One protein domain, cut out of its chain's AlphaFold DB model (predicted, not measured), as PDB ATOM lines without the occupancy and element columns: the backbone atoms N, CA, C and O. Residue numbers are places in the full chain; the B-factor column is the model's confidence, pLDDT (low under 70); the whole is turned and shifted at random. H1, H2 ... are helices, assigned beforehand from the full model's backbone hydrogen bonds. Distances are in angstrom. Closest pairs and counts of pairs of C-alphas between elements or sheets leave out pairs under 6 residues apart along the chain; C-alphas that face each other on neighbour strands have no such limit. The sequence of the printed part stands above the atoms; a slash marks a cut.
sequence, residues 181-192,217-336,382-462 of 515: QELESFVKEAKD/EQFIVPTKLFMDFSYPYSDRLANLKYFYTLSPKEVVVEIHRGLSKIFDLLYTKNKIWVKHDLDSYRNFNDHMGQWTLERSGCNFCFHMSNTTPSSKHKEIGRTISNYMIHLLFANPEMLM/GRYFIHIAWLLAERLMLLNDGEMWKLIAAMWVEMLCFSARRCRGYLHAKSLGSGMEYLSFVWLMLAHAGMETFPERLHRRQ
ATOM      1  N   GLN A 181     -57.092  38.296  15.350       78.75
ATOM      2  CA  GLN A 181     -57.557  38.344  13.968       78.75
ATOM      3  C   GLN A 181     -56.515  37.754  13.000       78.75
ATOM      4  O   GLN A 181     -56.858  36.963  12.119       78.75
ATOM      5  N   GLU A 182     -55.229  38.067  13.191       81.06
ATOM      6  CA  GLU A 182     -54.139  37.449  12.426       81.06
ATOM      7  C   GLU A 182     -54.068  35.930  12.653       81.06
ATOM      8  O   GLU A 182     -53.921  35.174  11.690       81.06
ATOM      9  N   LEU A 183     -54.218  35.460  13.898       83.12
ATOM     10  CA  LEU A 183     -54.223  34.031  14.222       83.12
ATOM     11  C   LEU A 183     -55.382  33.299  13.537       83.12
ATOM     12  O   LEU A 183     -55.174  32.226  12.970       83.12
ATOM     13  N   GLU A 184     -56.591  33.856  13.575       84.81
ATOM     14  CA  GLU A 184     -57.752  33.275  12.897       84.81
ATOM     15  C   GLU A 184     -57.537  33.193  11.383       84.81
ATOM     16  O   GLU A 184     -57.799  32.146  10.782       84.81
ATOM     17  N   SER A 185     -56.991  34.258  10.783       87.56
ATOM     18  CA  SER A 185     -56.657  34.284   9.356       87.56
ATOM     19  C   SER A 185     -55.649  33.189   8.989       87.56
ATOM     20  O   SER A 185     -55.871  32.426   8.049       87.56
ATOM     21  N   PHE A 186     -54.608  33.022   9.809       86.94
ATOM     22  CA  PHE A 186     -53.591  31.993   9.646       86.94
ATOM     23  C   PHE A 186     -54.171  30.586   9.749       86.94
ATOM     24  O   PHE A 186     -53.899  29.741   8.899       86.94
ATOM     25  N   VAL A 187     -54.985  30.320  10.777       87.06
ATOM     26  CA  VAL A 187     -55.595  28.999  10.982       87.06
ATOM     27  C   VAL A 187     -56.506  28.641   9.813       87.06
ATOM     28  O   VAL A 187     -56.517  27.484   9.389       87.06
ATOM     29  N   LYS A 188     -57.263  29.612   9.295       90.31
ATOM     30  CA  LYS A 188     -58.122  29.416   8.129       90.31
ATOM     31  C   LYS A 188     -57.291  29.065   6.893       90.31
ATOM     32  O   LYS A 188     -57.480  27.991   6.330       90.31
ATOM     33  N   GLU A 189     -56.318  29.900   6.541       89.38
ATOM     34  CA  GLU A 189     -55.516  29.713   5.328       89.38
ATOM     35  C   GLU A 189     -54.657  28.438   5.376       89.38
ATOM     36  O   GLU A 189     -54.556  27.710   4.388       89.38
ATOM     37  N   ALA A 190     -54.093  28.103   6.541       86.94
ATOM     38  CA  ALA A 190     -53.350  26.862   6.733       86.94
ATOM     39  C   ALA A 190     -54.245  25.623   6.569       86.94
ATOM     40  O   ALA A 190     -53.845  24.655   5.921       86.94
ATOM     41  N   LYS A 191     -55.468  25.636   7.124       87.31
ATOM     42  CA  LYS A 191     -56.429  24.531   6.959       87.31
ATOM     43  C   LYS A 191     -56.848  24.365   5.504       87.31
ATOM     44  O   LYS A 191     -56.922  23.231   5.035       87.31
ATOM     45  N   ASP A 192     -57.112  25.469   4.813       88.75
ATOM     46  CA  ASP A 192     -57.519  25.455   3.409       88.75
ATOM     47  C   ASP A 192     -56.398  24.881   2.526       88.75
ATOM     48  O   ASP A 192     -56.645  23.981   1.722       88.75
ATOM     49  N   GLU A 217     -33.784  32.469  -1.780       38.88
ATOM     50  CA  GLU A 217     -33.134  33.462  -0.926       38.88
ATOM     51  C   GLU A 217     -33.899  33.831   0.357       38.88
ATOM     52  O   GLU A 217     -33.366  34.591   1.163       38.88
ATOM     53  N   GLN A 218     -35.090  33.285   0.642       46.38
ATOM     54  CA  GLN A 218     -35.832  33.660   1.864       46.38
ATOM     55  C   GLN A 218     -36.352  32.492   2.704       46.38
ATOM     56  O   GLN A 218     -37.408  32.576   3.324       46.38
ATOM     57  N   PHE A 219     -35.563  31.429   2.857       47.59
ATOM     58  CA  PHE A 219     -35.722  30.613   4.059       47.59
ATOM     59  C   PHE A 219     -35.241  31.418   5.266       47.59
ATOM     60  O   PHE A 219     -34.044  31.451   5.597       47.59
ATOM     61  N   ILE A 220     -36.182  32.099   5.913       55.88
ATOM     62  CA  ILE A 220     -35.913  32.826   7.141       55.88
ATOM     63  C   ILE A 220     -35.812  31.780   8.240       55.88
ATOM     64  O   ILE A 220     -36.811  31.257   8.735       55.88
ATOM     65  N   VAL A 221     -34.574  31.462   8.610       58.91
ATOM     66  CA  VAL A 221     -34.332  30.677   9.812       58.91
ATOM     67  C   VAL A 221     -34.984  31.437  10.961       58.91
ATOM     68  O   VAL A 221     -34.667  32.622  11.125       58.91
ATOM     69  N   PRO A 222     -35.886  30.826  11.744       61.62
ATOM     70  CA  PRO A 222     -36.637  31.564  12.741       61.62
ATOM     71  C   PRO A 222     -35.750  31.799  13.971       61.62
ATOM     72  O   PRO A 222     -35.935  31.213  15.030       61.62
ATOM     73  N   THR A 223     -34.763  32.687  13.835       62.03
ATOM     74  CA  THR A 223     -33.836  33.121  14.894       62.03
ATOM     75  C   THR A 223     -34.592  33.513  16.163       62.03
ATOM     76  O   THR A 223     -34.162  33.187  17.263       62.03
ATOM     77  N   LYS A 224     -35.775  34.119  15.999       64.19
ATOM     78  CA  LYS A 224     -36.725  34.496  17.060       64.19
ATOM     79  C   LYS A 224     -37.161  33.342  17.967       64.19
ATOM     80  O   LYS A 224     -37.417  33.581  19.142       64.19
ATOM     81  N   LEU A 225     -37.203  32.108  17.460       71.94
ATOM     82  CA  LEU A 225     -37.566  30.939  18.261       71.94
ATOM     83  C   LEU A 225     -36.555  30.672  19.380       71.94
ATOM     84  O   LEU A 225     -36.950  30.283  20.472       71.94
ATOM     85  N   PHE A 226     -35.267  30.920  19.134       75.44
ATOM     86  CA  PHE A 226     -34.201  30.697  20.116       75.44
ATOM     87  C   PHE A 226     -34.215  31.713  21.265       75.44
ATOM     88  O   PHE A 226     -33.623  31.467  22.309       75.44
ATOM     89  N   MET A 227     -34.918  32.831  21.083       67.31
ATOM     90  CA  MET A 227     -35.121  33.875  22.092       67.31
ATOM     91  C   MET A 227     -36.477  33.773  22.791       67.31
ATOM     92  O   MET A 227     -36.857  34.684  23.514       67.31
ATOM     93  N   ASP A 228     -37.238  32.702  22.550       71.19
ATOM     94  CA  ASP A 228     -38.603  32.582  23.051       71.19
ATOM     95  C   ASP A 228     -39.497  33.783  22.645       71.19
ATOM     96  O   ASP A 228     -40.392  34.200  23.384       71.19
ATOM     97  N   PHE A 229     -39.332  34.288  21.414       68.06
ATOM     98  CA  PHE A 229     -40.265  35.233  20.796       68.06
ATOM     99  C   PHE A 229     -41.232  34.535  19.838       68.06
ATOM    100  O   PHE A 229     -40.868  33.620  19.097       68.06
ATOM    101  N   SER A 230     -42.479  35.011  19.801       66.62
ATOM    102  CA  SER A 230     -43.443  34.560  18.792       66.62
ATOM    103  C   SER A 230     -43.106  35.124  17.414       66.62
ATOM    104  O   SER A 230     -42.642  36.259  17.267       66.62
ATOM    105  N   TYR A 231     -43.338  34.288  16.408       67.62
ATOM    106  CA  TYR A 231     -43.082  34.592  15.013       67.62
ATOM    107  C   TYR A 231     -44.345  35.168  14.355       67.62
ATOM    108  O   TYR A 231     -45.433  34.678  14.668       67.62
ATOM    109  N   PRO A 232     -44.236  36.157  13.447       72.75
ATOM    110  CA  PRO A 232     -45.391  36.653  12.701       72.75
ATOM    111  C   PRO A 232     -46.115  35.515  11.974       72.75
ATOM    112  O   PRO A 232     -45.476  34.628  11.398       72.75
ATOM    113  N   TYR A 233     -47.449  35.530  11.995       77.69
ATOM    114  CA  TYR A 233     -48.249  34.457  11.403       77.69
ATOM    115  C   TYR A 233     -48.093  34.365   9.878       77.69
ATOM    116  O   TYR A 233     -48.105  33.259   9.336       77.69
ATOM    117  N   SER A 234     -47.854  35.494   9.201       73.56
ATOM    118  CA  SER A 234     -47.523  35.557   7.769       73.56
ATOM    119  C   SER A 234     -46.309  34.696   7.425       73.56
ATOM    120  O   SER A 234     -46.341  33.865   6.518       73.56
ATOM    121  N   ASP A 235     -45.244  34.847   8.207       73.50
ATOM    122  CA  ASP A 235     -43.970  34.193   7.951       73.50
ATOM    123  C   ASP A 235     -44.052  32.705   8.321       73.50
ATOM    124  O   ASP A 235     -43.455  31.854   7.663       73.50
ATOM    125  N   ARG A 236     -44.840  32.364   9.353       78.25
ATOM    126  CA  ARG A 236     -45.160  30.968   9.693       78.25
ATOM    127  C   ARG A 236     -45.896  30.273   8.562       78.25
ATOM    128  O   ARG A 236     -45.596  29.120   8.275       78.25
ATOM    129  N   LEU A 237     -46.846  30.957   7.933       81.12
ATOM    130  CA  LEU A 237     -47.595  30.398   6.819       81.12
ATOM    131  C   LEU A 237     -46.716  30.202   5.583       81.12
ATOM    132  O   LEU A 237     -46.804  29.163   4.938       81.12
ATOM    133  N   ALA A 238     -45.850  31.169   5.274       79.88
ATOM    134  CA  ALA A 238     -44.880  31.038   4.190       79.88
ATOM    135  C   ALA A 238     -43.945  29.840   4.425       79.88
ATOM    136  O   ALA A 238     -43.775  29.001   3.542       79.88
ATOM    137  N   ASN A 239     -43.425  29.709   5.650       79.12
ATOM    138  CA  ASN A 239     -42.615  28.567   6.059       79.12
ATOM    139  C   ASN A 239     -43.384  27.246   5.951       79.12
ATOM    140  O   ASN A 239     -42.818  26.280   5.456       79.12
ATOM    141  N   LEU A 240     -44.653  27.209   6.367       85.12
ATOM    142  CA  LEU A 240     -45.517  26.033   6.249       85.12
ATOM    143  C   LEU A 240     -45.687  25.608   4.791       85.12
ATOM    144  O   LEU A 240     -45.451  24.451   4.460       85.12
ATOM    145  N   LYS A 241     -46.067  26.545   3.918       85.56
ATOM    146  CA  LYS A 241     -46.271  26.276   2.491       85.56
ATOM    147  C   LYS A 241     -44.988  25.750   1.854       85.56
ATOM    148  O   LYS A 241     -45.018  24.701   1.226       85.56
ATOM    149  N   TYR A 242     -43.861  26.422   2.092       82.56
ATOM    150  CA  TYR A 242     -42.556  25.984   1.599       82.56
ATOM    151  C   TYR A 242     -42.182  24.597   2.131       82.56
ATOM    152  O   TYR A 242     -41.835  23.710   1.360       82.56
ATOM    153  N   PHE A 243     -42.339  24.364   3.433       83.56
ATOM    154  CA  PHE A 243     -42.021  23.086   4.064       83.56
ATOM    155  C   PHE A 243     -42.806  21.912   3.464       83.56
ATOM    156  O   PHE A 243     -42.247  20.835   3.289       83.56
ATOM    157  N   TYR A 244     -44.073  22.126   3.094       84.12
ATOM    158  CA  TYR A 244     -44.912  21.115   2.442       84.12
ATOM    159  C   TYR A 244     -44.537  20.833   0.979       84.12
ATOM    160  O   TYR A 244     -44.926  19.793   0.455       84.12
ATOM    161  N   THR A 245     -43.790  21.723   0.317       84.06
ATOM    162  CA  THR A 245     -43.281  21.477  -1.048       84.06
ATOM    163  C   THR A 245     -42.022  20.610  -1.078       84.06
ATOM    164  O   THR A 245     -41.661  20.098  -2.133       84.06
ATOM    165  N   LEU A 246     -41.360  20.427   0.069       79.25
ATOM    166  CA  LEU A 246     -40.095  19.704   0.170       79.25
ATOM    167  C   LEU A 246     -40.312  18.199   0.367       79.25
ATOM    168  O   LEU A 246     -41.189  17.758   1.110       79.25
ATOM    169  N   SER A 247     -39.438  17.390  -0.228       77.44
ATOM    170  CA  SER A 247     -39.344  15.963   0.083       77.44
ATOM    171  C   SER A 247     -38.757  15.736   1.488       77.44
ATOM    172  O   SER A 247     -38.016  16.579   2.004       77.44
ATOM    173  N   PRO A 248     -38.977  14.563   2.115       74.25
ATOM    174  CA  PRO A 248     -38.437  14.271   3.448       74.25
ATOM    175  C   PRO A 248     -36.916  14.447   3.573       74.25
ATOM    176  O   PRO A 248     -36.419  14.809   4.635       74.25
ATOM    177  N   LYS A 249     -36.161  14.207   2.492       69.75
ATOM    178  CA  LYS A 249     -34.701  14.391   2.479       69.75
ATOM    179  C   LYS A 249     -34.324  15.870   2.457       69.75
ATOM    180  O   LYS A 249     -33.428  16.282   3.189       69.75
ATOM    181  N   GLU A 250     -35.017  16.661   1.645       75.31
ATOM    182  CA  GLU A 250     -34.794  18.106   1.536       75.31
ATOM    183  C   GLU A 250     -35.166  18.820   2.833       75.31
ATOM    184  O   GLU A 250     -34.419  19.677   3.286       75.31
ATOM    185  N   VAL A 251     -36.247  18.397   3.493       76.94
ATOM    186  CA  VAL A 251     -36.642  18.886   4.821       76.94
ATOM    187  C   VAL A 251     -35.506  18.751   5.838       76.94
ATOM    188  O   VAL A 251     -35.180  19.705   6.547       76.94
ATOM    189  N   VAL A 252     -34.882  17.571   5.900       74.12
ATOM    190  CA  VAL A 252     -33.771  17.305   6.822       74.12
ATOM    191  C   VAL A 252     -32.599  18.239   6.526       74.12
ATOM    192  O   VAL A 252     -32.088  18.890   7.437       74.12
ATOM    193  N   VAL A 253     -32.208  18.349   5.253       72.38
ATOM    194  CA  VAL A 253     -31.131  19.247   4.803       72.38
ATOM    195  C   VAL A 253     -31.437  20.696   5.170       72.38
ATOM    196  O   VAL A 253     -30.566  21.414   5.658       72.38
ATOM    197  N   GLU A 254     -32.679  21.121   4.980       74.44
ATOM    198  CA  GLU A 254     -33.088  22.504   5.155       74.44
ATOM    199  C   GLU A 254     -33.093  22.933   6.625       74.44
ATOM    200  O   GLU A 254     -32.565  23.993   6.978       74.44
ATOM    201  N   ILE A 255     -33.609  22.082   7.510       77.50
ATOM    202  CA  ILE A 255     -33.577  22.325   8.957       77.50
ATOM    203  C   ILE A 255     -32.146  22.378   9.460       77.50
ATOM    204  O   ILE A 255     -31.776  23.259  10.237       77.50
ATOM    205  N   HIS A 256     -31.319  21.459   8.987       74.75
ATOM    206  CA  HIS A 256     -29.911  21.423   9.318       74.75
ATOM    207  C   HIS A 256     -29.157  22.665   8.840       74.75
ATOM    208  O   HIS A 256     -28.390  23.260   9.602       74.75
ATOM    209  N   ARG A 257     -29.441  23.134   7.622       74.00
ATOM    210  CA  ARG A 257     -28.942  24.411   7.104       74.00
ATOM    211  C   ARG A 257     -29.411  25.581   7.970       74.00
ATOM    212  O   ARG A 257     -28.648  26.520   8.194       74.00
ATOM    213  N   GLY A 258     -30.646  25.534   8.468       75.31
ATOM    214  CA  GLY A 258     -31.171  26.482   9.445       75.31
ATOM    215  C   GLY A 258     -30.350  26.500  10.735       75.31
ATOM    216  O   GLY A 258     -29.813  27.540  11.104       75.31
ATOM    217  N   LEU A 259     -30.180  25.345  11.375       77.94
ATOM    218  CA  LEU A 259     -29.403  25.191  12.611       77.94
ATOM    219  C   LEU A 259     -27.950  25.646  12.444       77.94
ATOM    220  O   LEU A 259     -27.428  26.341  13.312       77.94
ATOM    221  N   SER A 260     -27.323  25.337  11.305       74.69
ATOM    222  CA  SER A 260     -25.981  25.827  10.982       74.69
ATOM    223  C   SER A 260     -25.928  27.352  10.943       74.69
ATOM    224  O   SER A 260     -25.023  27.933  11.530       74.69
ATOM    225  N   LYS A 261     -26.882  28.010  10.273       74.31
ATOM    226  CA  LYS A 261     -26.927  29.479  10.213       74.31
ATOM    227  C   LYS A 261     -27.073  30.096  11.608       74.31
ATOM    228  O   LYS A 261     -26.489  31.141  11.868       74.31
ATOM    229  N   ILE A 262     -27.822  29.453  12.509       74.88
ATOM    230  CA  ILE A 262     -27.947  29.898  13.906       74.88
ATOM    231  C   ILE A 262     -26.650  29.693  14.675       74.88
ATOM    232  O   ILE A 262     -26.237  30.593  15.397       74.88
ATOM    233  N   PHE A 263     -25.986  28.551  14.508       77.44
ATOM    234  CA  PHE A 263     -24.675  28.332  15.110       77.44
ATOM    235  C   PHE A 263     -23.681  29.406  14.660       77.44
ATOM    236  O   PHE A 263     -23.027  30.025  15.497       77.44
ATOM    237  N   ASP A 264     -23.619  29.678  13.355       72.62
ATOM    238  CA  ASP A 264     -22.712  30.681  12.799       72.62
ATOM    239  C   ASP A 264     -23.042  32.092  13.333       72.62
ATOM    240  O   ASP A 264     -22.152  32.871  13.673       72.62
ATOM    241  N   LEU A 265     -24.334  32.400  13.496       72.25
ATOM    242  CA  LEU A 265     -24.798  33.654  14.090       72.25
ATOM    243  C   LEU A 265     -24.394  33.796  15.567       72.25
ATOM    244  O   LEU A 265     -23.954  34.872  15.969       72.25
ATOM    245  N   LEU A 266     -24.565  32.742  16.366       71.25
ATOM    246  CA  LEU A 266     -24.394  32.792  17.823       71.25
ATOM    247  C   LEU A 266     -22.939  32.604  18.273       71.25
ATOM    248  O   LEU A 266     -22.521  33.225  19.248       71.25
ATOM    249  N   TYR A 267     -22.163  31.766  17.581       69.06
ATOM    250  CA  TYR A 267     -20.844  31.321  18.051       69.06
ATOM    251  C   TYR A 267     -19.661  31.843  17.226       69.06
ATOM    252  O   TYR A 267     -18.550  31.914  17.761       69.06
ATOM    253  N   THR A 268     -19.864  32.199  15.951       61.00
ATOM    254  CA  THR A 268     -18.762  32.592  15.050       61.00
ATOM    255  C   THR A 268     -18.912  33.995  14.447       61.00
ATOM    256  O   THR A 268     -17.979  34.464  13.802       61.00
ATOM    257  N   LYS A 269     -20.057  34.679  14.655       60.00
ATOM    258  CA  LYS A 269     -20.454  35.990  14.068       60.00
ATOM    259  C   LYS A 269     -20.162  36.125  12.566       60.00
ATOM    260  O   LYS A 269     -20.082  37.233  12.034       60.00
ATOM    261  N   ASN A 270     -20.048  35.005  11.860       54.12
ATOM    262  CA  ASN A 270     -19.589  34.968  10.483       54.12
ATOM    263  C   ASN A 270     -20.799  35.071   9.548       54.12
ATOM    264  O   ASN A 270     -21.384  34.071   9.140       54.12
ATOM    265  N   LYS A 271     -21.213  36.301   9.224       46.97
ATOM    266  CA  LYS A 271     -22.308  36.538   8.263       46.97
ATOM    267  C   LYS A 271     -21.893  36.317   6.801       46.97
ATOM    268  O   LYS A 271     -22.773  36.236   5.952       46.97
ATOM    269  N   ILE A 272     -20.589  36.268   6.503       39.56
ATOM    270  CA  ILE A 272     -20.079  36.618   5.163       39.56
ATOM    271  C   ILE A 272     -19.411  35.443   4.423       39.56
ATOM    272  O   ILE A 272     -19.372  35.458   3.197       39.56
ATOM    273  N   TRP A 273     -18.983  34.366   5.091       37.84
ATOM    274  CA  TRP A 273     -18.275  33.277   4.401       37.84
ATOM    275  C   TRP A 273     -18.672  31.885   4.881       37.84
ATOM    276  O   TRP A 273     -17.956  31.259   5.654       37.84
ATOM    277  N   VAL A 274     -19.773  31.348   4.354       39.59
ATOM    278  CA  VAL A 274     -19.922  29.889   4.241       39.59
ATOM    279  C   VAL A 274     -20.499  29.579   2.867       39.59
ATOM    280  O   VAL A 274     -21.702  29.673   2.634       39.59
ATOM    281  N   LYS A 275     -19.611  29.219   1.938       37.28
ATOM    282  CA  LYS A 275     -19.997  28.569   0.687       37.28
ATOM    283  C   LYS A 275     -20.629  27.227   1.065       37.28
ATOM    284  O   LYS A 275     -20.048  26.481   1.850       37.28
ATOM    285  N   HIS A 276     -21.838  26.982   0.570       43.81
ATOM    286  CA  HIS A 276     -22.610  25.767   0.810       43.81
ATOM    287  C   HIS A 276     -21.810  24.528   0.406       43.81
ATOM    288  O   HIS A 276     -21.734  24.216  -0.778       43.81
ATOM    289  N   ASP A 277     -21.242  23.827   1.385       39.62
ATOM    290  CA  ASP A 277     -20.674  22.502   1.169       39.62
ATOM    291  C   ASP A 277     -21.451  21.476   2.002       39.62
ATOM    292  O   ASP A 277     -21.353  21.425   3.233       39.62
ATOM    293  N   LEU A 278     -22.302  20.709   1.315       40.09
ATOM    294  CA  LEU A 278     -23.123  19.644   1.895       40.09
ATOM    295  C   LEU A 278     -22.262  18.505   2.471       40.09
ATOM    296  O   LEU A 278     -22.691  17.840   3.417       40.09
ATOM    297  N   ASP A 279     -21.043  18.307   1.964       37.06
ATOM    298  CA  ASP A 279     -20.164  17.210   2.385       37.06
ATOM    299  C   ASP A 279     -19.507  17.479   3.747       37.06
ATOM    300  O   ASP A 279     -19.371  16.575   4.577       37.06
ATOM    301  N   SER A 280     -19.222  18.747   4.059       41.59
ATOM    302  CA  SER A 280     -18.736  19.159   5.382       41.59
ATOM    303  C   SER A 280     -19.800  18.971   6.476       41.59
ATOM    304  O   SER A 280     -19.467  18.785   7.649       41.59
ATOM    305  N   TYR A 281     -21.082  18.978   6.090       41.16
ATOM    306  CA  TYR A 281     -22.228  18.792   6.978       41.16
ATOM    307  C   TYR A 281     -22.529  17.313   7.269       41.16
ATOM    308  O   TYR A 281     -22.890  16.966   8.391       41.16
ATOM    309  N   ARG A 282     -22.312  16.402   6.313       37.50
ATOM    310  CA  ARG A 282     -22.426  14.958   6.588       37.50
ATOM    311  C   ARG A 282     -21.445  14.516   7.685       37.50
ATOM    312  O   ARG A 282     -21.802  13.701   8.526       37.50
ATOM    313  N   ASN A 283     -20.273  15.155   7.747       39.44
ATOM    314  CA  ASN A 283     -19.278  14.998   8.817       39.44
ATOM    315  C   ASN A 283     -19.617  15.745  10.128       39.44
ATOM    316  O   ASN A 283     -18.988  15.490  11.158       39.44
ATOM    317  N   PHE A 284     -20.600  16.659  10.132       39.31
ATOM    318  CA  PHE A 284     -21.091  17.328  11.345       39.31
ATOM    319  C   PHE A 284     -21.897  16.389  12.247       39.31
ATOM    320  O   PHE A 284     -22.064  16.677  13.426       39.31
ATOM    321  N   ASN A 285     -22.404  15.268  11.744       44.78
ATOM    322  CA  ASN A 285     -23.375  14.479  12.498       44.78
ATOM    323  C   ASN A 285     -22.758  13.432  13.448       44.78
ATOM    324  O   ASN A 285     -23.465  12.833  14.254       44.78
ATOM    325  N   ASP A 286     -21.443  13.231  13.433       46.47
ATOM    326  CA  ASP A 286     -20.916  11.882  13.673       46.47
ATOM    327  C   ASP A 286     -20.789  11.393  15.133       46.47
ATOM    328  O   ASP A 286     -20.338  10.272  15.325       46.47
ATOM    329  N   HIS A 287     -21.165  12.133  16.194       46.72
ATOM    330  CA  HIS A 287     -20.866  11.626  17.559       46.72
ATOM    331  C   HIS A 287     -21.870  11.834  18.702       46.72
ATOM    332  O   HIS A 287     -21.624  11.330  19.794       46.72
ATOM    333  N   MET A 288     -23.039  12.442  18.489       43.78
ATOM    334  CA  MET A 288     -24.109  12.364  19.506       43.78
ATOM    335  C   MET A 288     -25.476  12.307  18.853       43.78
ATOM    336  O   MET A 288     -26.203  11.344  19.067       43.78
ATOM    337  N   GLY A 289     -25.713  13.225  17.910       38.50
ATOM    338  CA  GLY A 289     -26.783  13.137  16.925       38.50
ATOM    339  C   GLY A 289     -26.784  11.777  16.243       38.50
ATOM    340  O   GLY A 289     -27.764  11.079  16.389       38.50
ATOM    341  N   GLN A 290     -25.699  11.330  15.598       38.38
ATOM    342  CA  GLN A 290     -25.669  10.047  14.879       38.38
ATOM    343  C   GLN A 290     -25.628   8.792  15.758       38.38
ATOM    344  O   GLN A 290     -26.266   7.816  15.398       38.38
ATOM    345  N   TRP A 291     -25.023   8.807  16.950       40.50
ATOM    346  CA  TRP A 291     -25.178   7.695  17.906       40.50
ATOM    347  C   TRP A 291     -26.624   7.572  18.390       40.50
ATOM    348  O   TRP A 291     -27.153   6.469  18.538       40.50
ATOM    349  N   THR A 292     -27.295   8.709  18.587       37.50
ATOM    350  CA  THR A 292     -28.734   8.740  18.785       37.50
ATOM    351  C   THR A 292     -29.477   8.419  17.492       37.50
ATOM    352  O   THR A 292     -30.385   7.650  17.596       37.50
ATOM    353  N   LEU A 293     -29.123   8.839  16.278       38.94
ATOM    354  CA  LEU A 293     -29.877   8.598  15.029       38.94
ATOM    355  C   LEU A 293     -29.655   7.185  14.449       38.94
ATOM    356  O   LEU A 293     -30.524   6.684  13.742       38.94
ATOM    357  N   GLU A 294     -28.533   6.525  14.740       37.81
ATOM    358  CA  GLU A 294     -28.255   5.113  14.428       37.81
ATOM    359  C   GLU A 294     -28.939   4.190  15.445       37.81
ATOM    360  O   GLU A 294     -29.422   3.125  15.072       37.81
ATOM    361  N   ARG A 295     -29.088   4.623  16.708       38.69
ATOM    362  CA  ARG A 295     -29.805   3.881  17.771       38.69
ATOM    363  C   ARG A 295     -31.290   4.279  17.921       38.69
ATOM    364  O   ARG A 295     -32.102   3.509  18.432       38.69
ATOM    365  N   SER A 296     -31.656   5.466  17.448       38.62
ATOM    366  CA  SER A 296     -32.989   6.095  17.356       38.62
ATOM    367  C   SER A 296     -33.484   6.148  15.902       38.62
ATOM    368  O   SER A 296     -34.432   6.865  15.579       38.62
ATOM    369  N   GLY A 297     -32.824   5.417  15.008       41.94
ATOM    370  CA  GLY A 297     -33.279   5.141  13.656       41.94
ATOM    371  C   GLY A 297     -33.728   6.342  12.816       41.94
ATOM    372  O   GLY A 297     -34.723   6.234  12.128       41.94
ATOM    373  N   CYS A 298     -33.019   7.461  12.697       40.59
ATOM    374  CA  CYS A 298     -33.304   8.308  11.514       40.59
ATOM    375  C   CYS A 298     -32.875   7.652  10.189       40.59
ATOM    376  O   CYS A 298     -33.300   8.090   9.122       40.59
ATOM    377  N   ASN A 299     -32.175   6.513  10.249       36.06
ATOM    378  CA  ASN A 299     -32.098   5.545   9.150       36.06
ATOM    379  C   ASN A 299     -33.406   4.739   8.915       36.06
ATOM    380  O   ASN A 299     -33.483   4.010   7.925       36.06
ATOM    381  N   PHE A 300     -34.467   4.905   9.731       40.94
ATOM    382  CA  PHE A 300     -35.805   4.303   9.525       40.94
ATOM    383  C   PHE A 300     -36.384   4.646   8.151       40.94
ATOM    384  O   PHE A 300     -37.121   3.846   7.579       40.94
ATOM    385  N   CYS A 301     -36.066   5.826   7.608       37.66
ATOM    386  CA  CYS A 301     -36.570   6.236   6.297       37.66
ATOM    387  C   CYS A 301     -35.792   5.624   5.123       37.66
ATOM    388  O   CYS A 301     -36.305   5.626   4.009       37.66
ATOM    389  N   PHE A 302     -34.579   5.105   5.342       36.03
ATOM    390  CA  PHE A 302     -33.686   4.698   4.252       36.03
ATOM    391  C   PHE A 302     -33.498   3.180   4.100       36.03
ATOM    392  O   PHE A 302     -33.205   2.744   2.990       36.03
ATOM    393  N   HIS A 303     -33.714   2.365   5.144       35.75
ATOM    394  CA  HIS A 303     -33.466   0.908   5.085       35.75
ATOM    395  C   HIS A 303     -34.674  -0.005   5.388       35.75
ATOM    396  O   HIS A 303     -34.521  -1.219   5.483       35.75
ATOM    397  N   MET A 304     -35.893   0.530   5.496       44.59
ATOM    398  CA  MET A 304     -37.093  -0.243   5.862       44.59
ATOM    399  C   MET A 304     -37.887  -0.796   4.672       44.59
ATOM    400  O   MET A 304     -39.064  -0.479   4.505       44.59
ATOM    401  N   SER A 305     -37.274  -1.635   3.838       38.72
ATOM    402  CA  SER A 305     -37.988  -2.214   2.694       38.72
ATOM    403  C   SER A 305     -38.734  -3.527   2.967       38.72
ATOM    404  O   SER A 305     -39.545  -3.875   2.124       38.72
ATOM    405  N   ASN A 306     -38.562  -4.233   4.104       47.34
ATOM    406  CA  ASN A 306     -39.086  -5.616   4.238       47.34
ATOM    407  C   ASN A 306     -39.636  -6.060   5.622       47.34
ATOM    408  O   ASN A 306     -39.744  -7.261   5.867       47.34
ATOM    409  N   THR A 307     -39.995  -5.165   6.551       54.03
ATOM    410  CA  THR A 307     -40.492  -5.570   7.889       54.03
ATOM    411  C   THR A 307     -42.020  -5.511   8.023       54.03
ATOM    412  O   THR A 307     -42.692  -4.737   7.339       54.03
ATOM    413  N   THR A 308     -42.602  -6.345   8.898       60.59
ATOM    414  CA  THR A 308     -44.056  -6.343   9.138       60.59
ATOM    415  C   THR A 308     -44.492  -5.046   9.846       60.59
ATOM    416  O   THR A 308     -43.727  -4.475  10.627       60.59
ATOM    417  N   PRO A 309     -45.731  -4.549   9.642       62.03
ATOM    418  CA  PRO A 309     -46.166  -3.267  10.213       62.03
ATOM    419  C   PRO A 309     -46.047  -3.180  11.743       62.03
ATOM    420  O   PRO A 309     -45.741  -2.114  12.277       62.03
ATOM    421  N   SER A 310     -46.254  -4.294  12.454       63.00
ATOM    422  CA  SER A 310     -46.106  -4.379  13.916       63.00
ATOM    423  C   SER A 310     -44.651  -4.172  14.363       63.00
ATOM    424  O   SER A 310     -44.389  -3.386  15.277       63.00
ATOM    425  N   SER A 311     -43.678  -4.784  13.673       73.88
ATOM    426  CA  SER A 311     -42.268  -4.650  14.053       73.88
ATOM    427  C   SER A 311     -41.745  -3.230  13.825       73.88
ATOM    428  O   SER A 311     -40.983  -2.730  14.646       73.88
ATOM    429  N   LYS A 312     -42.231  -2.525  12.795       79.00
ATOM    430  CA  LYS A 312     -41.872  -1.118  12.557       79.00
ATOM    431  C   LYS A 312     -42.263  -0.205  13.723       79.00
ATOM    432  O   LYS A 312     -41.433   0.559  14.211       79.00
ATOM    433  N   HIS A 313     -43.511  -0.278  14.189       81.75
ATOM    434  CA  HIS A 313     -43.965   0.557  15.308       81.75
ATOM    435  C   HIS A 313     -43.242   0.194  16.610       81.75
ATOM    436  O   HIS A 313     -42.859   1.082  17.370       81.75
ATOM    437  N   LYS A 314     -42.984  -1.099  16.833       80.12
ATOM    438  CA  LYS A 314     -42.200  -1.577  17.975       80.12
ATOM    439  C   LYS A 314     -40.806  -0.960  18.012       80.12
ATOM    440  O   LYS A 314     -40.382  -0.465  19.056       80.12
ATOM    441  N   GLU A 315     -40.097  -0.980  16.886       79.19
ATOM    442  CA  GLU A 315     -38.756  -0.410  16.818       79.19
ATOM    443  C   GLU A 315     -38.799   1.110  17.035       79.19
ATOM    444  O   GLU A 315     -38.041   1.597  17.869       79.19
ATOM    445  N   ILE A 316     -39.732   1.842  16.402       80.12
ATOM    446  CA  ILE A 316     -39.917   3.294  16.611       80.12
ATOM    447  C   ILE A 316     -40.152   3.608  18.093       80.12
ATOM    448  O   ILE A 316     -39.488   4.480  18.655       80.12
ATOM    449  N   GLY A 317     -41.071   2.882  18.738       77.69
ATOM    450  CA  GLY A 317     -41.384   3.049  20.154       77.69
ATOM    451  C   GLY A 317     -40.152   2.864  21.041       77.69
ATOM    452  O   GLY A 317     -39.852   3.748  21.839       77.69
ATOM    453  N   ARG A 318     -39.394   1.773  20.846       77.56
ATOM    454  CA  ARG A 318     -38.155   1.482  21.600       77.56
ATOM    455  C   ARG A 318     -37.089   2.557  21.393       77.56
ATOM    456  O   ARG A 318     -36.388   2.959  22.318       77.56
ATOM    457  N   THR A 319     -36.948   3.011  20.161       78.25
ATOM    458  CA  THR A 319     -35.982   4.028  19.759       78.25
ATOM    459  C   THR A 319     -36.271   5.371  20.433       78.25
ATOM    460  O   THR A 319     -35.370   5.961  21.035       78.25
ATOM    461  N   ILE A 320     -37.522   5.842  20.379       82.00
ATOM    462  CA  ILE A 320     -37.899   7.129  20.967       82.00
ATOM    463  C   ILE A 320     -37.873   7.032  22.490       82.00
ATOM    464  O   ILE A 320     -37.350   7.938  23.132       82.00
ATOM    465  N   SER A 321     -38.356   5.934  23.082       79.38
ATOM    466  CA  SER A 321     -38.305   5.751  24.535       79.38
ATOM    467  C   SER A 321     -36.870   5.803  25.061       79.38
ATOM    468  O   SER A 321     -36.599   6.504  26.033       79.38
ATOM    469  N   ASN A 322     -35.926   5.141  24.383       79.56
ATOM    470  CA  ASN A 322     -34.509   5.181  24.749       79.56
ATOM    471  C   ASN A 322     -33.935   6.598  24.657       79.56
ATOM    472  O   ASN A 322     -33.201   7.017  25.550       79.56
ATOM    473  N   TYR A 323     -34.289   7.348  23.609       81.88
ATOM    474  CA  TYR A 323     -33.879   8.746  23.488       81.88
ATOM    475  C   TYR A 323     -34.463   9.620  24.607       81.88
ATOM    476  O   TYR A 323     -33.746  10.414  25.209       81.88
ATOM    477  N   MET A 324     -35.743   9.446  24.939       81.50
ATOM    478  CA  MET A 324     -36.396  10.193  26.015       81.50
ATOM    479  C   MET A 324     -35.767   9.899  27.385       81.50
ATOM    480  O   MET A 324     -35.592  10.816  28.187       81.50
ATOM    481  N   ILE A 325     -35.369   8.648  27.641       76.50
ATOM    482  CA  ILE A 325     -34.620   8.271  28.849       76.50
ATOM    483  C   ILE A 325     -33.212   8.876  28.844       76.50
ATOM    484  O   ILE A 325     -32.772   9.398  29.869       76.50
ATOM    485  N   HIS A 326     -32.524   8.873  27.700       81.56
ATOM    486  CA  HIS A 326     -31.240   9.557  27.561       81.56
ATOM    487  C   HIS A 326     -31.362  11.051  27.884       81.56
ATOM    488  O   HIS A 326     -30.582  11.555  28.686       81.56
ATOM    489  N   LEU A 327     -32.369  11.740  27.339       78.81
ATOM    490  CA  LEU A 327     -32.636  13.143  27.658       78.81
ATOM    491  C   LEU A 327     -32.898  13.346  29.153       78.81
ATOM    492  O   LEU A 327     -32.353  14.273  29.739       78.81
ATOM    493  N   LEU A 328     -33.680  12.471  29.789       76.94
ATOM    494  CA  LEU A 328     -33.964  12.554  31.224       76.94
ATOM    495  C   LEU A 328     -32.698  12.427  32.088       76.94
ATOM    496  O   LEU A 328     -32.618  13.044  33.151       76.94
ATOM    497  N   PHE A 329     -31.711  11.651  31.636       72.38
ATOM    498  CA  PHE A 329     -30.457  11.433  32.354       72.38
ATOM    499  C   PHE A 329     -29.394  12.496  32.040       72.38
ATOM    500  O   PHE A 329     -28.848  13.114  32.955       72.38
ATOM    501  N   ALA A 330     -29.109  12.716  30.756       73.94
ATOM    502  CA  ALA A 330     -28.021  13.568  30.286       73.94
ATOM    503  C   ALA A 330     -28.410  15.053  30.232       73.94
ATOM    504  O   ALA A 330     -27.643  15.895  30.691       73.94
ATOM    505  N   ASN A 331     -29.611  15.372  29.734       76.19
ATOM    506  CA  ASN A 331     -30.061  16.741  29.452       76.19
ATOM    507  C   ASN A 331     -31.486  17.039  29.983       76.19
ATOM    508  O   ASN A 331     -32.343  17.502  29.223       76.19
ATOM    509  N   PRO A 332     -31.784  16.820  31.282       79.38
ATOM    510  CA  PRO A 332     -33.143  16.978  31.813       79.38
ATOM    511  C   PRO A 332     -33.669  18.415  31.741       79.38
ATOM    512  O   PRO A 332     -34.877  18.621  31.786       79.38
ATOM    513  N   GLU A 333     -32.786  19.408  31.608       79.62
ATOM    514  CA  GLU A 333     -33.165  20.815  31.425       79.62
ATOM    515  C   GLU A 333     -33.964  21.037  30.135       79.62
ATOM    516  O   GLU A 333     -34.824  21.911  30.105       79.62
ATOM    517  N   MET A 334     -33.717  20.234  29.092       82.31
ATOM    518  CA  MET A 334     -34.449  20.303  27.820       82.31
ATOM    519  C   MET A 334     -35.836  19.647  27.887       82.31
ATOM    520  O   MET A 334     -36.626  19.762  26.949       82.31
ATOM    521  N   LEU A 335     -36.152  18.962  28.987       81.31
ATOM    522  CA  LEU A 335     -37.501  18.492  29.284       81.31
ATOM    523  C   LEU A 335     -38.282  19.576  30.045       81.31
ATOM    524  O   LEU A 335     -37.758  20.621  30.424       81.31
ATOM    525  N   MET A 336     -39.581  19.363  30.251       68.75
ATOM    526  CA  MET A 336     -40.420  20.343  30.944       68.75
ATOM    527  C   MET A 336     -39.906  20.683  32.351       68.75
ATOM    528  O   MET A 336     -39.461  19.806  33.092       68.75
ATOM    529  N   GLY A 382     -49.675  -1.687  45.986       60.34
ATOM    530  CA  GLY A 382     -49.382  -0.331  46.464       60.34
ATOM    531  C   GLY A 382     -49.545   0.753  45.391       60.34
ATOM    532  O   GLY A 382     -49.438   0.483  44.198       60.34
ATOM    533  N   ARG A 383     -49.804   2.003  45.810       56.47
ATOM    534  CA  ARG A 383     -49.931   3.188  44.929       56.47
ATOM    535  C   ARG A 383     -48.552   3.758  44.546       56.47
ATOM    536  O   ARG A 383     -48.249   4.902  44.869       56.47
ATOM    537  N   TYR A 384     -47.720   2.952  43.891       69.06
ATOM    538  CA  TYR A 384     -46.361   3.331  43.471       69.06
ATOM    539  C   TYR A 384     -46.263   3.503  41.949       69.06
ATOM    540  O   TYR A 384     -47.089   2.969  41.202       69.06
ATOM    541  N   PHE A 385     -45.253   4.241  41.474       71.88
ATOM    542  CA  PHE A 385     -45.097   4.600  40.057       71.88
ATOM    543  C   PHE A 385     -44.983   3.360  39.157       71.88
ATOM    544  O   PHE A 385     -45.608   3.287  38.098       71.88
ATOM    545  N   ILE A 386     -44.253   2.341  39.617       73.19
ATOM    546  CA  ILE A 386     -44.039   1.082  38.882       73.19
ATOM    547  C   ILE A 386     -45.321   0.248  38.790       73.19
ATOM    548  O   ILE A 386     -45.592  -0.350  37.751       73.19
ATOM    549  N   HIS A 387     -46.143   0.233  39.842       75.50
ATOM    550  CA  HIS A 387     -47.409  -0.500  39.823       75.50
ATOM    551  C   HIS A 387     -48.403   0.132  38.834       75.50
ATOM    552  O   HIS A 387     -49.072  -0.578  38.089       75.50
ATOM    553  N   ILE A 388     -48.437   1.469  38.744       75.75
ATOM    554  CA  ILE A 388     -49.226   2.183  37.726       75.75
ATOM    555  C   ILE A 388     -48.717   1.854  36.314       75.75
ATOM    556  O   ILE A 388     -49.520   1.590  35.418       75.75
ATOM    557  N   ALA A 389     -47.395   1.824  36.113       77.50
ATOM    558  CA  ALA A 389     -46.799   1.438  34.834       77.50
ATOM    559  C   ALA A 389     -47.147  -0.012  34.442       77.50
ATOM    560  O   ALA A 389     -47.446  -0.273  33.276       77.50
ATOM    561  N   TRP A 390     -47.176  -0.936  35.407       77.06
ATOM    562  CA  TRP A 390     -47.623  -2.314  35.198       77.06
ATOM    563  C   TRP A 390     -49.101  -2.397  34.800       77.06
ATOM    564  O   TRP A 390     -49.415  -3.027  33.793       77.06
ATOM    565  N   LEU A 391     -50.003  -1.726  35.525       78.94
ATOM    566  CA  LEU A 391     -51.437  -1.709  35.196       78.94
ATOM    567  C   LEU A 391     -51.695  -1.152  33.789       78.94
ATOM    568  O   LEU A 391     -52.575  -1.629  33.070       78.94
ATOM    569  N   LEU A 392     -50.919  -0.146  33.377       81.00
ATOM    570  CA  LEU A 392     -50.971   0.379  32.016       81.00
ATOM    571  C   LEU A 392     -50.490  -0.661  30.995       81.00
ATOM    572  O   LEU A 392     -51.148  -0.854  29.976       81.00
ATOM    573  N   ALA A 393     -49.376  -1.346  31.269       79.81
ATOM    574  CA  ALA A 393     -48.854  -2.399  30.402       79.81
ATOM    575  C   ALA A 393     -49.844  -3.565  30.251       79.81
ATOM    576  O   ALA A 393     -50.076  -4.018  29.136       79.81
ATOM    577  N   GLU A 394     -50.483  -3.996  31.339       78.44
ATOM    578  CA  GLU A 394     -51.509  -5.044  31.322       78.44
ATOM    579  C   GLU A 394     -52.695  -4.657  30.432       78.44
ATOM    580  O   GLU A 394     -53.115  -5.440  29.584       78.44
ATOM    581  N   ARG A 395     -53.185  -3.414  30.546       81.69
ATOM    582  CA  ARG A 395     -54.248  -2.902  29.667       81.69
ATOM    583  C   ARG A 395     -53.825  -2.834  28.202       81.69
ATOM    584  O   ARG A 395     -54.646  -3.091  27.328       81.69
ATOM    585  N   LEU A 396     -52.567  -2.495  27.925       78.69
ATOM    586  CA  LEU A 396     -52.031  -2.458  26.563       78.69
ATOM    587  C   LEU A 396     -51.903  -3.859  25.952       78.69
ATOM    588  O   LEU A 396     -52.173  -4.014  24.766       78.69
ATOM    589  N   MET A 397     -51.564  -4.871  26.756       79.88
ATOM    590  CA  MET A 397     -51.474  -6.271  26.320       79.88
ATOM    591  C   MET A 397     -52.833  -6.891  25.951       79.88
ATOM    592  O   MET A 397     -52.861  -7.951  25.335       79.88
ATOM    593  N   LEU A 398     -53.955  -6.251  26.309       84.00
ATOM    594  CA  LEU A 398     -55.295  -6.666  25.869       84.00
ATOM    595  C   LEU A 398     -55.580  -6.296  24.405       84.00
ATOM    596  O   LEU A 398     -56.524  -6.820  23.814       84.00
ATOM    597  N   LEU A 399     -54.801  -5.379  23.829       82.69
ATOM    598  CA  LEU A 399     -54.896  -5.007  22.420       82.69
ATOM    599  C   LEU A 399     -54.199  -6.054  21.548       82.69
ATOM    600  O   LEU A 399     -53.321  -6.785  22.003       82.69
ATOM    601  N   ASN A 400     -54.537  -6.093  20.258       85.69
ATOM    602  CA  ASN A 400     -53.736  -6.879  19.327       85.69
ATOM    603  C   ASN A 400     -52.322  -6.274  19.197       85.69
ATOM    604  O   ASN A 400     -52.137  -5.064  19.340       85.69
ATOM    605  N   ASP A 401     -51.320  -7.107  18.895       77.88
ATOM    606  CA  ASP A 401     -49.916  -6.672  18.852       77.88
ATOM    607  C   ASP A 401     -49.693  -5.457  17.935       77.88
ATOM    608  O   ASP A 401     -48.923  -4.555  18.261       77.88
ATOM    609  N   GLY A 402     -50.370  -5.409  16.785       82.25
ATOM    610  CA  GLY A 402     -50.237  -4.305  15.833       82.25
ATOM    611  C   GLY A 402     -50.743  -2.972  16.388       82.25
ATOM    612  O   GLY A 402     -50.053  -1.957  16.280       82.25
ATOM    613  N   GLU A 403     -51.927  -2.969  16.995       83.88
ATOM    614  CA  GLU A 403     -52.557  -1.807  17.628       83.88
ATOM    615  C   GLU A 403     -51.796  -1.366  18.871       83.88
ATOM    616  O   GLU A 403     -51.551  -0.171  19.031       83.88
ATOM    617  N   MET A 404     -51.360  -2.318  19.699       84.69
ATOM    618  CA  MET A 404     -50.551  -2.053  20.884       84.69
ATOM    619  C   MET A 404     -49.276  -1.295  20.505       84.69
ATOM    620  O   MET A 404     -49.028  -0.200  21.014       84.69
ATOM    621  N   TRP A 405     -48.473  -1.833  19.578       86.00
ATOM    622  CA  TRP A 405     -47.220  -1.188  19.178       86.00
ATOM    623  C   TRP A 405     -47.457   0.139  18.463       86.00
ATOM    624  O   TRP A 405     -46.692   1.081  18.676       86.00
ATOM    625  N   LYS A 406     -48.526   0.255  17.665       86.94
ATOM    626  CA  LYS A 406     -48.917   1.519  17.030       86.94
ATOM    627  C   LYS A 406     -49.255   2.594  18.063       86.94
ATOM    628  O   LYS A 406     -48.775   3.718  17.929       86.94
ATOM    629  N   LEU A 407     -50.031   2.252  19.091       87.12
ATOM    630  CA  LEU A 407     -50.399   3.166  20.172       87.12
ATOM    631  C   LEU A 407     -49.168   3.576  20.987       87.12
ATOM    632  O   LEU A 407     -48.960   4.766  21.214       87.12
ATOM    633  N   ILE A 408     -48.304   2.620  21.348       81.69
ATOM    634  CA  ILE A 408     -47.051   2.895  22.067       81.69
ATOM    635  C   ILE A 408     -46.154   3.839  21.257       81.69
ATOM    636  O   ILE A 408     -45.657   4.831  21.789       81.69
ATOM    637  N   ALA A 409     -45.955   3.564  19.965       83.50
ATOM    638  CA  ALA A 409     -45.155   4.419  19.095       83.50
ATOM    639  C   ALA A 409     -45.748   5.831  18.985       83.50
ATOM    640  O   ALA A 409     -45.014   6.810  19.111       83.50
ATOM    641  N   ALA A 410     -47.067   5.940  18.801       84.94
ATOM    642  CA  ALA A 410     -47.761   7.222  18.724       84.94
ATOM    643  C   ALA A 410     -47.607   8.037  20.017       84.94
ATOM    644  O   ALA A 410     -47.245   9.209  19.952       84.94
ATOM    645  N   MET A 411     -47.781   7.402  21.182       86.00
ATOM    646  CA  MET A 411     -47.578   8.032  22.489       86.00
ATOM    647  C   MET A 411     -46.150   8.575  22.628       86.00
ATOM    648  O   MET A 411     -45.951   9.709  23.056       86.00
ATOM    649  N   TRP A 412     -45.135   7.799  22.240       85.75
ATOM    650  CA  TRP A 412     -43.746   8.252  22.322       85.75
ATOM    651  C   TRP A 412     -43.433   9.403  21.363       85.75
ATOM    652  O   TRP A 412     -42.757  10.355  21.758       85.75
ATOM    653  N   VAL A 413     -43.949   9.364  20.131       86.69
ATOM    654  CA  VAL A 413     -43.845  10.485  19.181       86.69
ATOM    655  C   VAL A 413     -44.512  11.736  19.750       86.69
ATOM    656  O   VAL A 413     -43.948  12.830  19.665       86.69
ATOM    657  N   GLU A 414     -45.681  11.588  20.372       85.75
ATOM    658  CA  GLU A 414     -46.375  12.691  21.021       85.75
ATOM    659  C   GLU A 414     -45.543  13.268  22.169       85.75
ATOM    660  O   GLU A 414     -45.333  14.479  22.205       85.75
ATOM    661  N   MET A 415     -44.993  12.423  23.045       84.44
ATOM    662  CA  MET A 415     -44.126  12.836  24.156       84.44
ATOM    663  C   MET A 415     -42.867  13.567  23.683       84.44
ATOM    664  O   MET A 415     -42.470  14.572  24.284       84.44
ATOM    665  N   LEU A 416     -42.271  13.117  22.579       87.00
ATOM    666  CA  LEU A 416     -41.132  13.767  21.938       87.00
ATOM    667  C   LEU A 416     -41.518  15.157  21.412       87.00
ATOM    668  O   LEU A 416     -40.892  16.156  21.769       87.00
ATOM    669  N   CYS A 417     -42.595  15.249  20.628       87.31
ATOM    670  CA  CYS A 417     -43.090  16.519  20.089       87.31
ATOM    671  C   CYS A 417     -43.558  17.477  21.192       87.31
ATOM    672  O   CYS A 417     -43.462  18.700  21.086       87.31
ATOM    673  N   PHE A 418     -44.117  16.931  22.264       85.00
ATOM    674  CA  PHE A 418     -44.578  17.667  23.430       85.00
ATOM    675  C   PHE A 418     -43.412  18.259  24.224       85.00
ATOM    676  O   PHE A 418     -43.518  19.404  24.672       85.00
ATOM    677  N   SER A 419     -42.320  17.505  24.362       85.81
ATOM    678  CA  SER A 419     -41.081  17.950  25.007       85.81
ATOM    679  C   SER A 419     -40.379  19.013  24.168       85.81
ATOM    680  O   SER A 419     -40.083  20.090  24.678       85.81
ATOM    681  N   ALA A 420     -40.239  18.780  22.859       87.19
ATOM    682  CA  ALA A 420     -39.624  19.727  21.930       87.19
ATOM    683  C   ALA A 420     -40.319  21.098  21.951       87.19
ATOM    684  O   ALA A 420     -39.669  22.130  22.035       87.19
ATOM    685  N   ARG A 421     -41.659  21.129  21.970       83.50
ATOM    686  CA  ARG A 421     -42.446  22.379  22.036       83.50
ATOM    687  C   ARG A 421     -42.393  23.109  23.379       83.50
ATOM    688  O   ARG A 421     -42.981  24.183  23.494       83.50
ATOM    689  N   ARG A 422     -41.828  22.503  24.423       81.38
ATOM    690  CA  ARG A 422     -41.782  23.077  25.779       81.38
ATOM    691  C   ARG A 422     -40.383  23.353  26.291       81.38
ATOM    692  O   ARG A 422     -40.246  24.034  27.304       81.38
ATOM    693  N   CYS A 423     -39.382  22.829  25.607       84.25
ATOM    694  CA  CYS A 423     -38.016  23.253  25.781       84.25
ATOM    695  C   CYS A 423     -37.915  24.748  25.433       84.25
ATOM    696  O   CYS A 423     -38.528  25.222  24.472       84.25
ATOM    697  N   ARG A 424     -37.185  25.501  26.258       82.25
ATOM    698  CA  ARG A 424     -36.932  26.923  26.012       82.25
ATOM    699  C   ARG A 424     -36.026  27.073  24.797       82.25
ATOM    700  O   ARG A 424     -35.054  26.326  24.665       82.25
ATOM    701  N   GLY A 425     -36.282  28.074  23.962       81.06
ATOM    702  CA  GLY A 425     -35.452  28.396  22.803       81.06
ATOM    703  C   GLY A 425     -33.974  28.554  23.163       81.06
ATOM    704  O   GLY A 425     -33.104  28.064  22.443       81.06
ATOM    705  N   TYR A 426     -33.698  29.131  24.336       79.31
ATOM    706  CA  TYR A 426     -32.347  29.268  24.874       79.31
ATOM    707  C   TYR A 426     -31.608  27.928  25.001       79.31
ATOM    708  O   TYR A 426     -30.436  27.824  24.654       79.31
ATOM    709  N   LEU A 427     -32.288  26.879  25.467       82.44
ATOM    710  CA  LEU A 427     -31.675  25.562  25.647       82.44
ATOM    711  C   LEU A 427     -31.380  24.896  24.301       82.44
ATOM    712  O   LEU A 427     -30.339  24.259  24.143       82.44
ATOM    713  N   HIS A 428     -32.243  25.116  23.305       85.00
ATOM    714  CA  HIS A 428     -31.952  24.724  21.928       85.00
ATOM    715  C   HIS A 428     -30.720  25.455  21.384       85.00
ATOM    716  O   HIS A 428     -29.876  24.810  20.769       85.00
ATOM    717  N   ALA A 429     -30.566  26.756  21.656       81.12
ATOM    718  CA  ALA A 429     -29.382  27.523  21.255       81.12
ATOM    719  C   ALA A 429     -28.113  27.015  21.950       81.12
ATOM    720  O   ALA A 429     -27.126  26.726  21.277       81.12
ATOM    721  N   LYS A 430     -28.164  26.835  23.274       79.31
ATOM    722  CA  LYS A 430     -27.055  26.327  24.093       79.31
ATOM    723  C   LYS A 430     -26.568  24.960  23.610       79.31
ATOM    724  O   LYS A 430     -25.361  24.737  23.527       79.31
ATOM    725  N   SER A 431     -27.492  24.069  23.229       78.44
ATOM    726  CA  SER A 431     -27.145  22.737  22.720       78.44
ATOM    727  C   SER A 431     -26.237  22.787  21.482       78.44
ATOM    728  O   SER A 431     -25.360  21.942  21.324       78.44
ATOM    729  N   LEU A 432     -26.346  23.826  20.644       77.06
ATOM    730  CA  LEU A 432     -25.551  23.946  19.418       77.06
ATOM    731  C   LEU A 432     -24.036  24.013  19.684       77.06
ATOM    732  O   LEU A 432     -23.263  23.557  18.845       77.06
ATOM    733  N   GLY A 433     -23.600  24.536  20.838       68.44
ATOM    734  CA  GLY A 433     -22.180  24.606  21.212       68.44
ATOM    735  C   GLY A 433     -21.585  23.277  21.710       68.44
ATOM    736  O   GLY A 433     -20.394  23.000  21.518       68.44
ATOM    737  N   SER A 434     -22.404  22.423  22.329       62.94
ATOM    738  CA  SER A 434     -22.000  21.116  22.876       62.94
ATOM    739  C   SER A 434     -22.178  19.956  21.888       62.94
ATOM    740  O   SER A 434     -21.469  18.955  21.992       62.94
ATOM    741  N   GLY A 435     -23.045  20.117  20.891       62.44
ATOM    742  CA  GLY A 435     -23.408  19.108  19.895       62.44
ATOM    743  C   GLY A 435     -24.912  19.177  19.632       62.44
ATOM    744  O   GLY A 435     -25.689  19.329  20.567       62.44
ATOM    745  N   MET A 436     -25.336  19.109  18.367       69.94
ATOM    746  CA  MET A 436     -26.755  19.261  18.026       69.94
ATOM    747  C   MET A 436     -27.604  18.175  18.704       69.94
ATOM    748  O   MET A 436     -27.434  16.986  18.440       69.94
ATOM    749  N   GLU A 437     -28.561  18.605  19.524       79.81
ATOM    750  CA  GLU A 437     -29.553  17.723  20.136       79.81
ATOM    751  C   GLU A 437     -30.680  17.405  19.151       79.81
ATOM    752  O   GLU A 437     -31.230  18.302  18.504       79.81
ATOM    753  N   TYR A 438     -31.081  16.132  19.067       80.38
ATOM    754  CA  TYR A 438     -32.168  15.707  18.177       80.38
ATOM    755  C   TYR A 438     -33.494  16.422  18.495       80.38
ATOM    756  O   TYR A 438     -34.266  16.756  17.595       80.38
ATOM    757  N   LEU A 439     -33.729  16.772  19.762       84.81
ATOM    758  CA  LEU A 439     -34.886  17.557  20.182       84.81
ATOM    759  C   LEU A 439     -34.956  18.928  19.486       84.81
ATOM    760  O   LEU A 439     -36.050  19.388  19.166       84.81
ATOM    761  N   SER A 440     -33.811  19.561  19.206       84.94
ATOM    762  CA  SER A 440     -33.727  20.837  18.478       84.94
ATOM    763  C   SER A 440     -34.130  20.687  17.009       84.94
ATOM    764  O   SER A 440     -34.761  21.581  16.446       84.94
ATOM    765  N   PHE A 441     -33.832  19.535  16.400       84.44
ATOM    766  CA  PHE A 441     -34.304  19.197  15.058       84.44
ATOM    767  C   PHE A 441     -35.831  19.028  15.032       84.44
ATOM    768  O   PHE A 441     -36.510  19.674  14.235       84.44
ATOM    769  N   VAL A 442     -36.383  18.224  15.949       85.50
ATOM    770  CA  VAL A 442     -37.839  18.011  16.072       85.50
ATOM    771  C   VAL A 442     -38.570  19.324  16.349       85.50
ATOM    772  O   VAL A 442     -39.639  19.582  15.804       85.50
ATOM    773  N   TRP A 443     -37.991  20.188  17.176       87.38
ATOM    774  CA  TRP A 443     -38.555  21.496  17.476       87.38
ATOM    775  C   TRP A 443     -38.666  22.390  16.234       87.38
ATOM    776  O   TRP A 443     -39.739  22.948  15.986       87.38
ATOM    777  N   LEU A 444     -37.616  22.472  15.409       83.88
ATOM    778  CA  LEU A 444     -37.674  23.225  14.153       83.88
ATOM    779  C   LEU A 444     -38.617  22.589  13.132       83.88
ATOM    780  O   LEU A 444     -39.363  23.324  12.487       83.88
ATOM    781  N   MET A 445     -38.655  21.255  13.028       85.50
ATOM    782  CA  MET A 445     -39.656  20.545  12.215       85.50
ATOM    783  C   MET A 445     -41.071  21.014  12.567       85.50
ATOM    784  O   MET A 445     -41.839  21.392  11.689       85.50
ATOM    785  N   LEU A 446     -41.411  21.028  13.861       85.75
ATOM    786  CA  LEU A 446     -42.735  21.437  14.330       85.75
ATOM    787  C   LEU A 446     -43.008  22.916  14.039       85.75
ATOM    788  O   LEU A 446     -44.113  23.262  13.622       85.75
ATOM    789  N   ALA A 447     -42.013  23.784  14.219       83.06
ATOM    790  CA  ALA A 447     -42.155  25.202  13.916       83.06
ATOM    791  C   ALA A 447     -42.414  25.455  12.418       83.06
ATOM    792  O   ALA A 447     -43.303  26.237  12.076       83.06
ATOM    793  N   HIS A 448     -41.690  24.765  11.530       82.62
ATOM    794  CA  HIS A 448     -41.907  24.845  10.083       82.62
ATOM    795  C   HIS A 448     -43.216  24.182   9.646       82.62
ATOM    796  O   HIS A 448     -43.867  24.683   8.738       82.62
ATOM    797  N   ALA A 449     -43.681  23.155  10.360       82.94
ATOM    798  CA  ALA A 449     -45.022  22.592  10.206       82.94
ATOM    799  C   ALA A 449     -46.140  23.507  10.750       82.94
ATOM    800  O   ALA A 449     -47.290  23.085  10.865       82.94
ATOM    801  N   GLY A 450     -45.830  24.763  11.093       77.50
ATOM    802  CA  GLY A 450     -46.814  25.755  11.513       77.50
ATOM    803  C   GLY A 450     -47.382  25.509  12.909       77.50
ATOM    804  O   GLY A 450     -48.390  26.121  13.262       77.50
ATOM    805  N   MET A 451     -46.753  24.662  13.726       81.06
ATOM    806  CA  MET A 451     -47.218  24.353  15.080       81.06
ATOM    807  C   MET A 451     -46.989  25.523  16.044       81.06
ATOM    808  O   MET A 451     -46.074  26.329  15.874       81.06
ATOM    809  N   GLU A 452     -47.831  25.611  17.077       74.19
ATOM    810  CA  GLU A 452     -47.715  26.623  18.134       74.19
ATOM    811  C   GLU A 452     -46.377  26.509  18.880       74.19
ATOM    812  O   GLU A 452     -45.961  25.419  19.294       74.19
ATOM    813  N   THR A 453     -45.728  27.655  19.078       73.19
ATOM    814  CA  THR A 453     -44.408  27.763  19.706       73.19
ATOM    815  C   THR A 453     -44.532  27.957  21.221       73.19
ATOM    816  O   THR A 453     -45.579  28.360  21.736       73.19
ATOM    817  N   PHE A 454     -43.466  27.671  21.977       71.44
ATOM    818  CA  PHE A 454     -43.458  27.842  23.438       71.44
ATOM    819  C   PHE A 454     -43.887  29.254  23.912       71.44
ATOM    820  O   PHE A 454     -44.740  29.342  24.803       71.44
ATOM    821  N   PRO A 455     -43.412  30.354  23.297       64.56
ATOM    822  CA  PRO A 455     -43.793  31.718  23.677       64.56
ATOM    823  C   PRO A 455     -45.284  31.997  23.561       64.56
ATOM    824  O   PRO A 455     -45.871  32.621  24.440       64.56
ATOM    825  N   GLU A 456     -45.924  31.532  22.491       65.81
ATOM    826  CA  GLU A 456     -47.355  31.754  22.242       65.81
ATOM    827  C   GLU A 456     -48.208  31.121  23.337       65.81
ATOM    828  O   GLU A 456     -49.172  31.715  23.822       65.81
ATOM    829  N   ARG A 457     -47.775  29.958  23.817       69.81
ATOM    830  CA  ARG A 457     -48.425  29.263  24.925       69.81
ATOM    831  C   ARG A 457     -48.262  29.990  26.249       69.81
ATOM    832  O   ARG A 457     -49.211  30.010  27.031       69.81
ATOM    833  N   LEU A 458     -47.089  30.567  26.512       67.69
ATOM    834  CA  LEU A 458     -46.875  31.396  27.700       67.69
ATOM    835  C   LEU A 458     -47.798  32.617  27.685       67.69
ATOM    836  O   LEU A 458     -48.508  32.844  28.664       67.69
ATOM    837  N   HIS A 459     -47.864  33.331  26.558       66.06
ATOM    838  CA  HIS A 459     -48.753  34.483  26.389       66.06
ATOM    839  C   HIS A 459     -50.230  34.095  26.565       66.06
ATOM    840  O   HIS A 459     -50.967  34.773  27.280       66.06
ATOM    841  N   ARG A 460     -50.666  32.964  25.988       63.97
ATOM    842  CA  ARG A 460     -52.038  32.454  26.152       63.97
ATOM    843  C   ARG A 460     -52.359  32.133  27.614       63.97
ATOM    844  O   ARG A 460     -53.418  32.509  28.105       63.97
ATOM    845  N   ARG A 461     -51.448  31.457  28.325       60.41
ATOM    846  CA  ARG A 461     -51.623  31.132  29.752       60.41
ATOM    847  C   ARG A 461     -51.703  32.383  30.623       60.41
ATOM    848  O   ARG A 461     -52.533  32.428  31.521       60.41
ATOM    849  N   GLN A 462     -50.886  33.395  30.338       58.88
ATOM    850  CA  GLN A 462     -50.939  34.677  31.042       58.88
ATOM    851  C   GLN A 462     -52.267  35.406  30.805       58.88
ATOM    852  O   GLN A 462     -52.855  35.899  31.762       58.88
TER     853      GLN A 462
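AT A GLANCE: This is residues 181 to 192, 217 to 336 and 382 to 462 of the 515 residues of the protein "DUF4220 domain-containing protein" of Oryza nivara (UniProt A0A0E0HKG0). A short helix, H12, makes the core, with H3, H4 and residues 416 to 420 of H10 packed steeply across it. The two long helices H8 and H10 lie side by side and run from one end of the domain to this core; at their far end residues 382 to 392, of which 385 to 392 belong to H9, stick out. H1 packs along H3, while H11 packs across H4 and also on H2. The printed part has 213 residues with thirteen named helices, H1 to H13 in order, and no named strand: it is all helix. It is compact, with a radius of gyration of the C-alphas of 19.0 A and spans of 58 by 44 by 34 A.

HOW THE PARTS SIT: H1, residues 181 to 192, touches H3, residues 233 to 245, the same way at a shallow tilt of 14 degrees; their closest C-alphas, of Phe 186 and Tyr 233, are 6.1 A apart. H2, residues 223 to 227, touches H11, residues 425 to 434, closest at the C-alphas of Phe 226 and Gly 425, 3.8 A. H4, residues 248 to 268, touches H11 with residues 259 to 267 alone, about perpendicular at 82 degrees, closest at the C-alphas of Phe 263 and Leu 432, 6.2 A. H5, residues 278 to 285, and H4 are near each other. H6, residues 289 to 295, is close to but not clearly touching H8, residues 309 to 330; the closest C-alphas, of Arg 295 and Thr 319, are 6.5 A apart. H7, residues 298 to 301, and H8 are near each other. H8 touches H10, residues 401 to 420, the same way at a shallow tilt of 33 degrees, only just short of steep, closest at the C-alphas of Gly 317 and Ala 409, 4.1 A. H9, residues 385 to 397, is close to but not clearly touching H10, closest at the C-alphas of Leu 396 and Met 404, 5.9 A. The hub, H12, residues 438 to 448, touches H3, H4 and H10, for instance at the C-alphas of Ala 420 and Trp 443, 4.9 A. H13, residues 454 to 462, touches no helix. Every O i to N i+4 pair is within hydrogen-bond range in H1, H3, H4, H6, H8, H9, H10, H12 and H13, against 2 of 4 in H5, 3 of 6 in H11 and 0 of 1 in H2, which has 2 of 2 O i to N i+3 pairs within range; H7 is too short for an i+4 pair.

IN THESE COORDINATES: H1 begins at C-alpha 181, (-57.557, 38.344, 13.968). H4 is 29.3 A long, H8 31.9 A and H10 28.5 A. H13 ends at C-alpha 462, (-50.939, 34.677, 31.042).

THE WHOLE: The C-alphas of Ile 272 and Gly 382 are the two farthest apart, 62.7 A. Residues 193 to 216 and 337 to 381 are not printed, with gaps of 26.0 A and 27.4 A between the C-alphas across the cuts. Of the links printed whole, none is long. The mean pLDDT of the printed part is 70.4; 73 residues are under 70, among them 267 to 310.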